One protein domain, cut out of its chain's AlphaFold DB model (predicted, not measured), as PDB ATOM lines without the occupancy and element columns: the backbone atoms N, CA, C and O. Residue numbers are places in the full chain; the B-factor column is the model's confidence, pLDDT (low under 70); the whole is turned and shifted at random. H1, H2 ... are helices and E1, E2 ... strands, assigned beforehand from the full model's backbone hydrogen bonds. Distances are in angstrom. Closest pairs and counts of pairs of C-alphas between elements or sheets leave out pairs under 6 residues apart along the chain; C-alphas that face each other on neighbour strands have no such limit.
ATOM      1  N   THR A   9     299.129 343.333 272.239       86.31
ATOM      2  CA  THR A   9     299.180 342.080 271.479       86.31
ATOM      3  C   THR A   9     297.784 341.717 270.979       86.31
ATOM      4  O   THR A   9     296.779 342.187 271.511       86.31
ATOM      5  N   SER A  10     297.692 340.831 269.983       85.81
ATOM      6  CA  SER A  10     296.399 340.339 269.481       85.81
ATOM      7  C   SER A  10     295.542 339.673 270.561       85.81
ATOM      8  O   SER A  10     294.322 339.635 270.433       85.81
ATOM      9  N   ALA A  11     296.156 339.185 271.645       85.44
ATOM     10  CA  ALA A  11     295.442 338.618 272.781       85.44
ATOM     11  C   ALA A  11     294.501 339.630 273.459       85.44
ATOM     12  O   ALA A  11     293.459 339.221 273.958       85.44
ATOM     13  N   ALA A  12     294.821 340.929 273.417       84.94
ATOM     14  CA  ALA A  12     293.971 341.990 273.965       84.94
ATOM     15  C   ALA A  12     292.677 342.215 273.158       84.94
ATOM     16  O   ALA A  12     291.741 342.823 273.662       84.94
ATOM     17  N   PHE A  13     292.619 341.718 271.919       88.50
ATOM     18  CA  PHE A  13     291.487 341.887 271.001       88.50
ATOM     19  C   PHE A  13     290.776 340.564 270.700       88.50
ATOM     20  O   PHE A  13     289.959 340.486 269.782       88.50
ATOM     21  N   LYS A  14     291.122 339.492 271.415       86.75
ATOM     22  CA  LYS A  14     290.541 338.172 271.193       86.75
ATOM     23  C   LYS A  14     289.244 338.044 271.988       86.75
ATOM     24  O   LYS A  14     289.266 338.182 273.207       86.75
ATOM     25  N   MET A  15     288.157 337.695 271.305       87.00
ATOM     26  CA  MET A  15     286.907 337.326 271.970       87.00
ATOM     27  C   MET A  15     287.094 336.061 272.814       87.00
ATOM     28  O   MET A  15     287.700 335.076 272.368       87.00
ATOM     29  N   ARG A  16     286.579 336.086 274.042       84.31
ATOM     30  CA  ARG A  16     286.495 334.923 274.928       84.31
ATOM     31  C   ARG A  16     285.261 334.090 274.582       84.31
ATOM     32  O   ARG A  16     284.318 334.556 273.949       84.31
ATOM     33  N   SER A  17     285.289 332.819 274.980       82.19
ATOM     34  CA  SER A  17     284.159 331.913 274.765       82.19
ATOM     35  C   SER A  17     282.918 332.450 275.480       82.19
ATOM     36  O   SER A  17     282.976 332.681 276.685       82.19
ATOM     37  N   GLY A  18     281.817 332.614 274.746       81.81
ATOM     38  CA  GLY A  18     280.560 333.145 275.279       81.81
ATOM     39  C   GLY A  18     280.451 334.673 275.304       81.81
ATOM     40  O   GLY A  18     279.472 335.175 275.840       81.81
ATOM     41  N   GLU A  19     281.417 335.415 274.749       84.88
ATOM     42  CA  GLU A  19     281.259 336.857 274.527       84.88
ATOM     43  C   GLU A  19     280.504 337.142 273.222       84.88
ATOM     44  O   GLU A  19     280.787 336.533 272.189       84.88
ATOM     45  N   ASP A  20     279.610 338.131 273.254       85.75
ATOM     46  CA  ASP A  20     278.832 338.582 272.089       85.75
ATOM     47  C   ASP A  20     279.572 339.627 271.227       85.75
ATOM     48  O   ASP A  20     279.118 340.020 270.148       85.75
ATOM     49  N   GLY A  21     280.737 340.086 271.688       90.62
ATOM     50  CA  GLY A  21     281.603 341.026 270.987       90.62
ATOM     51  C   GLY A  21     282.801 341.443 271.834       90.62
ATOM     52  O   GLY A  21     282.862 341.170 273.030       90.62
ATOM     53  N   LEU A  22     283.758 342.125 271.206       91.38
ATOM     54  CA  LEU A  22     284.863 342.755 271.919       91.38
ATOM     55  C   LEU A  22     284.362 344.043 272.585       91.38
ATOM     56  O   LEU A  22     283.952 344.976 271.892       91.38
ATOM     57  N   SER A  23     284.413 344.074 273.915       90.31
ATOM     58  CA  SER A  23     284.032 345.232 274.731       90.31
ATOM     59  C   SER A  23     285.012 346.390 274.544       90.31
ATOM     60  O   SER A  23     286.229 346.209 274.640       90.31
ATOM     61  N   VAL A  24     284.472 347.572 274.248       90.00
ATOM     62  CA  VAL A  24     285.211 348.824 274.053       90.00
ATOM     63  C   VAL A  24     284.389 350.006 274.561       90.00
ATOM     64  O   VAL A  24     283.168 349.913 274.654       90.00
ATOM     65  N   ASP A  25     285.043 351.143 274.790       91.44
ATOM     66  CA  ASP A  25     284.355 352.409 275.051       91.44
ATOM     67  C   ASP A  25     284.428 353.334 273.833       91.44
ATOM     68  O   ASP A  25     285.477 353.504 273.200       91.44
ATOM     69  N   ILE A  26     283.306 353.977 273.511       91.81
ATOM     70  CA  ILE A  26     283.249 355.033 272.503       91.81
ATOM     71  C   ILE A  26     283.878 356.288 273.098       91.81
ATOM     72  O   ILE A  26     283.279 356.959 273.933       91.81
ATOM     73  N   MET A  27     285.063 356.653 272.605       88.44
ATOM     74  CA  MET A  27     285.832 357.787 273.132       88.44
ATOM     75  C   MET A  27     285.072 359.127 273.112       88.44
ATOM     76  O   MET A  27     285.324 359.983 273.945       88.44
ATOM     77  N   ALA A  28     284.122 359.325 272.195       89.31
ATOM     78  CA  ALA A  28     283.304 360.543 272.154       89.31
ATOM     79  C   ALA A  28     282.263 360.641 273.292       89.31
ATOM     80  O   ALA A  28     281.679 361.703 273.485       89.31
ATOM     81  N   LEU A  29     282.006 359.542 274.010       90.19
ATOM     82  CA  LEU A  29     281.008 359.434 275.081       90.19
ATOM     83  C   LEU A  29     281.635 359.237 276.472       90.19
ATOM     84  O   LEU A  29     280.909 359.075 277.449       90.19
ATOM     85  N   THR A  30     282.965 359.225 276.565       89.00
ATOM     86  CA  THR A  30     283.726 359.047 277.809       89.00
ATOM     87  C   THR A  30     284.924 359.994 277.830       89.00
ATOM     88  O   THR A  30     285.203 360.677 276.845       89.00
ATOM     89  N   THR A  31     285.652 360.039 278.941       84.56
ATOM     90  CA  THR A  31     286.989 360.641 278.987       84.56
ATOM     91  C   THR A  31     288.056 359.565 279.129       84.56
ATOM     92  O   THR A  31     287.782 358.437 279.543       84.56
ATOM     93  N   LEU A  32     289.303 359.914 278.808       78.12
ATOM     94  CA  LEU A  32     290.430 359.000 278.962       78.12
ATOM     95  C   LEU A  32     290.584 358.544 280.420       78.12
ATOM     96  O   LEU A  32     290.808 357.367 280.689       78.12
ATOM     97  N   GLU A  33     290.412 359.470 281.362       77.06
ATOM     98  CA  GLU A  33     290.462 359.197 282.794       77.06
ATOM     99  C   GLU A  33     289.362 358.217 283.201       77.06
ATOM    100  O   GLU A  33     289.638 357.273 283.932       77.06
ATOM    101  N   GLN A  34     288.137 358.393 282.698       77.56
ATOM    102  CA  GLN A  34     287.014 357.499 282.990       77.56
ATOM    103  C   GLN A  34     287.213 356.100 282.393       77.56
ATOM    104  O   GLN A  34     286.941 355.115 283.076       77.56
ATOM    105  N   ALA A  35     287.750 356.007 281.173       74.56
ATOM    106  CA  ALA A  35     288.040 354.737 280.505       74.56
ATOM    107  C   ALA A  35     289.203 353.955 281.157       74.56
ATOM    108  O   ALA A  35     289.252 352.729 281.082       74.56
ATOM    109  N   ILE A  36     290.156 354.645 281.800       69.62
ATOM    110  CA  ILE A  36     291.325 354.023 282.452       69.62
ATOM    111  C   ILE A  36     291.092 353.763 283.953       69.62
ATOM    112  O   ILE A  36     291.684 352.837 284.508       69.62
ATOM    113  N   ALA A  37     290.235 354.539 284.628       57.25
ATOM    114  CA  ALA A  37     290.093 354.535 286.092       57.25
ATOM    115  C   ALA A  37     289.573 353.224 286.715       57.25
ATOM    116  O   ALA A  37     289.611 353.068 287.941       57.25
ATOM    117  N   THR A  38     289.124 352.245 285.927       54.72
ATOM    118  CA  THR A  38     288.847 350.900 286.440       54.72
ATOM    119  C   THR A  38     290.141 350.234 286.923       54.72
ATOM    120  O   THR A  38     291.066 349.984 286.152       54.72
ATOM    121  N   ARG A  39     290.208 349.898 288.224       45.41
ATOM    122  CA  ARG A  39     291.391 349.318 288.910       45.41
ATOM    123  C   ARG A  39     291.991 348.068 288.238       45.41
ATOM    124  O   ARG A  39     293.098 347.680 288.585       45.41
ATOM    125  N   SER A  40     291.288 347.437 287.302       49.06
ATOM    126  CA  SER A  40     291.725 346.264 286.539       49.06
ATOM    127  C   SER A  40     292.420 346.579 285.204       49.06
ATOM    128  O   SER A  40     293.027 345.682 284.626       49.06
ATOM    129  N   THR A  41     292.354 347.812 284.691       51.59
ATOM    130  CA  THR A  41     292.809 348.179 283.336       51.59
ATOM    131  C   THR A  41     293.873 349.272 283.391       51.59
ATOM    132  O   THR A  41     293.632 350.416 283.037       51.59
ATOM    133  N   HIS A  42     295.081 348.937 283.846       52.53
ATOM    134  CA  HIS A  42     296.195 349.900 283.919       52.53
ATOM    135  C   HIS A  42     296.813 350.252 282.549       52.53
ATOM    136  O   HIS A  42     297.742 351.050 282.484       52.53
ATOM    137  N   THR A  43     296.309 349.677 281.452       61.38
ATOM    138  CA  THR A  43     296.745 349.972 280.078       61.38
ATOM    139  C   THR A  43     295.555 349.906 279.130       61.38
ATOM    140  O   THR A  43     294.995 348.830 278.920       61.38
ATOM    141  N   GLY A  44     295.190 351.054 278.562       72.88
ATOM    142  CA  GLY A  44     294.225 351.172 277.472       72.88
ATOM    143  C   GLY A  44     294.925 351.250 276.114       72.88
ATOM    144  O   GLY A  44     296.108 351.582 276.020       72.88
ATOM    145  N   ALA A  45     294.190 350.957 275.044       82.81
ATOM    146  CA  ALA A  45     294.651 351.201 273.686       82.81
ATOM    147  C   ALA A  45     293.555 351.894 272.877       82.81
ATOM    148  O   ALA A  45     292.383 351.537 272.968       82.81
ATOM    149  N   LEU A  46     293.947 352.864 272.059       88.38
ATOM    150  CA  LEU A  46     293.066 353.499 271.092       88.38
ATOM    151  C   LEU A  46     293.046 352.691 269.809       88.38
ATOM    152  O   LEU A  46     294.098 352.437 269.225       88.38
ATOM    153  N   LEU A  47     291.847 352.365 269.340       90.94
ATOM    154  CA  LEU A  47     291.605 351.800 268.022       90.94
ATOM    155  C   LEU A  47     290.665 352.736 267.263       90.94
ATOM    156  O   LEU A  47     289.565 353.033 267.725       90.94
ATOM    157  N   ALA A  48     291.089 353.211 266.093       91.62
ATOM    158  CA  ALA A  48     290.224 354.030 265.254       91.62
ATOM    159  C   ALA A  48     289.030 353.195 264.767       91.62
ATOM    160  O   ALA A  48     289.227 352.139 264.170       91.62
ATOM    161  N   ALA A  49     287.803 353.696 264.953       89.31
ATOM    162  CA  ALA A  49     286.573 352.989 264.580       89.31
ATOM    163  C   ALA A  49     286.515 352.599 263.092       89.31
ATOM    164  O   ALA A  49     285.874 351.619 262.732       89.31
ATOM    165  N   LYS A  50     287.237 353.313 262.219       93.44
ATOM    166  CA  LYS A  50     287.368 352.952 260.804       93.44
ATOM    167  C   LYS A  50     287.942 351.542 260.598       93.44
ATOM    168  O   LYS A  50     287.515 350.857 259.681       93.44
ATOM    169  N   VAL A  51     288.864 351.089 261.452       94.50
ATOM    170  CA  VAL A  51     289.524 349.780 261.308       94.50
ATOM    171  C   VAL A  51     288.519 348.620 261.382       94.50
ATOM    172  O   VAL A  51     288.478 347.838 260.434       94.50
ATOM    173  N   PRO A  52     287.689 348.475 262.434       93.19
ATOM    174  CA  PRO A  52     286.656 347.441 262.449       93.19
ATOM    175  C   PRO A  52     285.589 347.656 261.363       93.19
ATOM    176  O   PRO A  52     285.204 346.686 260.712       93.19
ATOM    177  N   LEU A  53     285.170 348.900 261.095       91.88
ATOM    178  CA  LEU A  53     284.140 349.190 260.087       91.88
ATOM    179  C   LEU A  53     284.552 348.767 258.667       91.88
ATOM    180  O   LEU A  53     283.773 348.108 257.981       91.88
ATOM    181  N   ASP A  54     285.787 349.062 258.251       95.06
ATOM    182  CA  ASP A  54     286.328 348.658 256.943       95.06
ATOM    183  C   ASP A  54     286.449 347.125 256.808       95.06
ATOM    184  O   ASP A  54     286.519 346.599 255.700       95.06
ATOM    185  N   ASN A  55     286.453 346.398 257.932       93.62
ATOM    186  CA  ASN A  55     286.566 344.939 257.991       93.62
ATOM    187  C   ASN A  55     285.240 344.244 258.341       93.62
ATOM    188  O   ASN A  55     285.248 343.088 258.759       93.62
ATOM    189  N   GLN A  56     284.104 344.933 258.174       92.94
ATOM    190  CA  GLN A  56     282.761 344.385 258.418       92.94
ATOM    191  C   GLN A  56     282.536 343.904 259.868       92.94
ATOM    192  O   GLN A  56     281.682 343.056 260.132       92.94
ATOM    193  N   CYS A  57     283.271 344.481 260.820       92.38
ATOM    194  CA  CYS A  57     283.027 344.338 262.249       92.38
ATOM    195  C   CYS A  57     282.215 345.544 262.733       92.38
ATOM    196  O   CYS A  57     282.791 346.616 262.941       92.38
ATOM    197  N   PRO A  58     280.886 345.427 262.897       91.62
ATOM    198  CA  PRO A  58     280.088 346.560 263.330       91.62
ATOM    199  C   PRO A  58     280.439 346.927 264.775       91.62
ATOM    200  O   PRO A  58     280.506 346.058 265.649       91.62
ATOM    201  N   CYS A  59     280.628 348.224 265.011       92.94
ATOM    202  CA  CYS A  59     280.693 348.806 266.345       92.94
ATOM    203  C   CYS A  59     279.267 349.155 266.778       92.94
ATOM    204  O   CYS A  59     278.663 350.079 266.233       92.94
ATOM    205  N   VAL A  60     278.718 348.401 267.724       94.50
ATOM    206  CA  VAL A  60     277.347 348.560 268.212       94.50
ATOM    207  C   VAL A  60     277.393 349.251 269.566       94.50
ATOM    208  O   VAL A  60     278.024 348.739 270.486       94.50
ATOM    209  N   HIS A  61     276.738 350.408 269.686       94.81
ATOM    210  CA  HIS A  61     276.561 351.064 270.981       94.81
ATOM    211  C   HIS A  61     275.690 350.180 271.879       94.81
ATOM    212  O   HIS A  61     274.607 349.768 271.466       94.81
ATOM    213  N   ASP A  62     276.197 349.855 273.065       94.38
ATOM    214  CA  ASP A  62     275.605 348.890 273.992       94.38
ATOM    215  C   ASP A  62     275.830 349.374 275.432       94.38
ATOM    216  O   ASP A  62     276.644 348.809 276.159       94.38
ATOM    217  N   PRO A  63     275.212 350.493 275.843       92.81
ATOM    218  CA  PRO A  63     275.486 351.084 277.145       92.81
ATOM    219  C   PRO A  63     275.105 350.118 278.274       92.81
ATOM    220  O   PRO A  63     274.003 349.570 278.293       92.81
ATOM    221  N   VAL A  64     275.992 349.961 279.256       90.38
ATOM    222  CA  VAL A  64     275.750 349.128 280.445       90.38
ATOM    223  C   VAL A  64     275.643 349.994 281.695       90.38
ATOM    224  O   VAL A  64     276.097 351.140 281.728       90.38
ATOM    225  N   ALA A  65     275.029 349.461 282.754       89.94
ATOM    226  CA  ALA A  65     274.893 350.182 284.017       89.94
ATOM    227  C   ALA A  65     276.272 350.637 284.537       89.94
ATOM    228  O   ALA A  65     277.160 349.820 284.765       89.94
ATOM    229  N   GLY A  66     276.448 351.950 284.709       87.06
ATOM    230  CA  GLY A  66     277.714 352.547 285.144       87.06
ATOM    231  C   GLY A  66     278.741 352.814 284.034       87.06
ATOM    232  O   GLY A  66     279.758 353.432 284.325       87.06
ATOM    233  N   ASN A  67     278.476 352.423 282.780       89.00
ATOM    234  CA  ASN A  67     279.307 352.762 281.622       89.00
ATOM    235  C   ASN A  67     278.437 353.081 280.378       89.00
ATOM    236  O   ASN A  67     278.145 352.191 279.572       89.00
ATOM    237  N   PRO A  68     278.025 354.352 280.194       91.81
ATOM    238  CA  PRO A  68     277.209 354.772 279.050       91.81
ATOM    239  C   PRO A  68     277.976 354.784 277.718       91.81
ATOM    240  O   PRO A  68     277.357 354.840 276.653       91.81
ATOM    241  N   ALA A  69     279.309 354.745 277.766       92.50
ATOM    242  CA  ALA A  69     280.164 354.733 276.588       92.50
ATOM    243  C   ALA A  69     280.423 353.322 276.047       92.50
ATOM    244  O   ALA A  69     280.982 353.203 274.955       92.50
ATOM    245  N   HIS A  70     280.012 352.281 276.778       92.75
ATOM    246  CA  HIS A  70     280.228 350.896 276.388       92.75
ATOM    247  C   HIS A  70     279.634 350.589 275.007       92.75
ATOM    248  O   HIS A  70     278.524 350.999 274.650       92.75
ATOM    249  N   ALA A  71     280.399 349.847 274.223       93.81
ATOM    250  CA  ALA A  71     280.038 349.355 272.912       93.81
ATOM    251  C   ALA A  71     280.691 347.993 272.658       93.81
ATOM    252  O   ALA A  71     281.661 347.597 273.305       93.81
ATOM    253  N   LEU A  72     280.171 347.289 271.658       94.38
ATOM    254  CA  LEU A  72     280.675 345.997 271.219       94.38
ATOM    255  C   LEU A  72     281.151 346.077 269.774       94.38
ATOM    256  O   LEU A  72     280.388 346.447 268.881       94.38
ATOM    257  N   ILE A  73     282.386 345.650 269.522       94.38
ATOM    258  CA  ILE A  73     282.830 345.309 268.169       94.38
ATOM    259  C   ILE A  73     282.458 343.844 267.928       94.38
ATOM    260  O   ILE A  73     283.004 342.948 268.574       94.38
ATOM    261  N   ARG A  74     281.517 343.581 267.017       93.31
ATOM    262  CA  ARG A  74     281.046 342.212 266.736       93.31
ATOM    263  C   ARG A  74     281.844 341.539 265.619       93.31
ATOM    264  O   ARG A  74     282.521 342.199 264.832       93.31
ATOM    265  N   ASN A  75     281.722 340.212 265.532       90.12
ATOM    266  CA  ASN A  75     282.335 339.367 264.497       90.12
ATOM    267  C   ASN A  75     283.876 339.416 264.464       90.12
ATOM    268  O   ASN A  75     284.487 339.245 263.409       90.12
ATOM    269  N   VAL A  76     284.526 339.652 265.607       90.69
ATOM    270  CA  VAL A  76     285.990 339.727 265.667       90.69
ATOM    271  C   VAL A  76     286.589 338.328 265.551       90.69
ATOM    272  O   VAL A  76     286.452 337.485 266.434       90.69
ATOM    273  N   THR A  77     287.300 338.081 264.454       89.38
ATOM    274  CA  THR A  77     288.028 336.826 264.234       89.38
ATOM    275  C   THR A  77     289.461 336.912 264.776       89.38
ATOM    276  O   THR A  77     289.994 338.011 264.959       89.38
ATOM    277  N   PRO A  78     290.165 335.781 264.978       87.62
ATOM    278  CA  PRO A  78     291.575 335.800 265.379       87.62
ATOM    279  C   PRO A  78     292.493 336.581 264.421       87.62
ATOM    280  O   PRO A  78     293.454 337.212 264.863       87.62
ATOM    281  N   ALA A  79     292.196 336.568 263.116       87.94
ATOM    282  CA  ALA A  79     292.938 337.347 262.127       87.94
ATOM    283  C   ALA A  79     292.722 338.858 262.328       87.94
ATOM    284  O   ALA A  79     293.680 339.633 262.297       87.94
ATOM    285  N   LEU A  80     291.484 339.263 262.621       91.62
ATOM    286  CA  LEU A  80     291.130 340.656 262.890       91.62
ATOM    287  C   LEU A  80     291.680 341.145 264.230       91.62
ATOM    288  O   LEU A  80     292.168 342.265 264.305       91.62
ATOM    289  N   ALA A  81     291.744 340.289 265.250       91.38
ATOM    290  CA  ALA A  81     292.406 340.616 266.513       91.38
ATOM    291  C   ALA A  81     293.887 341.000 266.308       91.38
ATOM    292  O   ALA A  81     294.405 341.920 266.943       91.38
ATOM    293  N   LYS A  82     294.581 340.330 265.373       91.06
ATOM    294  CA  LYS A  82     295.948 340.699 264.977       91.06
ATOM    295  C   LYS A  82     295.991 342.028 264.224       91.06
ATOM    296  O   LYS A  82     296.874 342.837 264.494       91.06
ATOM    297  N   LEU A  83     295.044 342.264 263.318       91.81
ATOM    298  CA  LEU A  83     294.927 343.538 262.606       91.81
ATOM    299  C   LEU A  83     294.692 344.704 263.580       91.81
ATOM    300  O   LEU A  83     295.347 345.740 263.464       91.81
ATOM    301  N   PHE A  84     293.811 344.527 264.563       92.75
ATOM    302  CA  PHE A  84     293.513 345.536 265.578       92.75
ATOM    303  C   PHE A  84     294.745 345.852 266.420       92.75
ATOM    304  O   PHE A  84     295.069 347.021 266.579       92.75
ATOM    305  N   ALA A  85     295.507 344.843 266.848       90.75
ATOM    306  CA  ALA A  85     296.756 345.053 267.581       90.75
ATOM    307  C   ALA A  85     297.792 345.897 266.817       90.75
ATOM    308  O   ALA A  85     298.492 346.708 267.419       90.75
ATOM    309  N   VAL A  86     297.882 345.740 265.492       90.69
ATOM    310  CA  VAL A  86     298.806 346.526 264.653       90.69
ATOM    311  C   VAL A  86     298.352 347.979 264.499       90.69
ATOM    312  O   VAL A  86     299.200 348.867 264.413       90.69
ATOM    313  N   ASN A  87     297.037 348.211 264.468       91.25
ATOM    314  CA  ASN A  87     296.431 349.530 264.262       91.25
ATOM    315  C   ASN A  87     296.071 350.255 265.566       91.25
ATOM    316  O   ASN A  87     295.649 351.411 265.526       91.25
ATOM    317  N   ALA A  88     296.220 349.591 266.709       89.75
ATOM    318  CA  ALA A  88     295.956 350.172 268.010       89.75
ATOM    319  C   ALA A  88     297.198 350.864 268.580       89.75
ATOM    320  O   ALA A  88     298.334 350.412 268.408       89.75
ATOM    321  N   ARG A  89     296.974 351.956 269.308       85.69
ATOM    322  CA  ARG A  89     298.020 352.738 269.974       85.69
ATOM    323  C   ARG A  89     297.824 352.678 271.484       85.69
ATOM    324  O   ARG A  89     296.730 352.971 271.947       85.69
TER     325      ARG A  89
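Overview. This is residues 9 to 89 of the 91 residues of an uncharacterized protein of Hymenobacter sp. 92R-1 (UniProt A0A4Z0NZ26). A small three-stranded sheet makes one wall; H1, H3 and H4 gather near one end of it and H2 stands near the other. The long link from H2 runs back to H3, and its residues 37 to 42 stick out. The printed part has 81 residues, with named elements in the order H1 E1 H2 H3 E2 E3 H4; the sheet runs E1, E3, E2, antiparallel. The class is mixed, helices and strands, with under half of the residues in named elements. The whole is compact, with a radius of gyration of the C-alphas of 12.1 A, and spans 30 by 25 by 22 A.

Arrangement. H1, residues 10 to 13, touches H4, residues 78 to 87; their closest C-alphas, those of Ser 10 and Lys 82, are 4.5 A apart. Edge strand E1, residues 22 to 25, is antiparallel to inner strand E3, residues 70 to 73, with N 22 and O 73 within hydrogen-bond range at 2.9 A. H2, residues 32 to 36, touches no helix. H3, residues 50 to 54, only just touches H4, with 3 pairs of C-alphas within 8 A, the closest being Val 51 and Phe 84 at 7.2 A. Edge strand E2, residues 59 to 61, forms a hairpin with E3, with N 60 and O 72 within hydrogen-bond range at 2.8 A. E1, H2, H3 and E2 make a split strand-helix-strand unit, its two strands running the same way with E3 between them; the crossover is right-handed. H1, H2 and H3 each only graze the sheet; H4 is not on it. Every O i to N i+4 pair is within hydrogen-bond range in H2, H3 and H4; H1 is too short for one.

Along the chain. H1 begins at C-alpha 10 (296.399, 340.339, 269.481). From first to last C-alpha E1 measures 10.2 A, E3 10.3 A and H4 14.6 A. H4 ends at C-alpha 87 (296.431, 349.530, 264.262).

Size, cuts and confidence. The C-alphas farthest apart, of Arg 39 and Asp 54, are 32.4 A apart. The printed part has no cut. Residues 36 to 43 have pLDDT under 70.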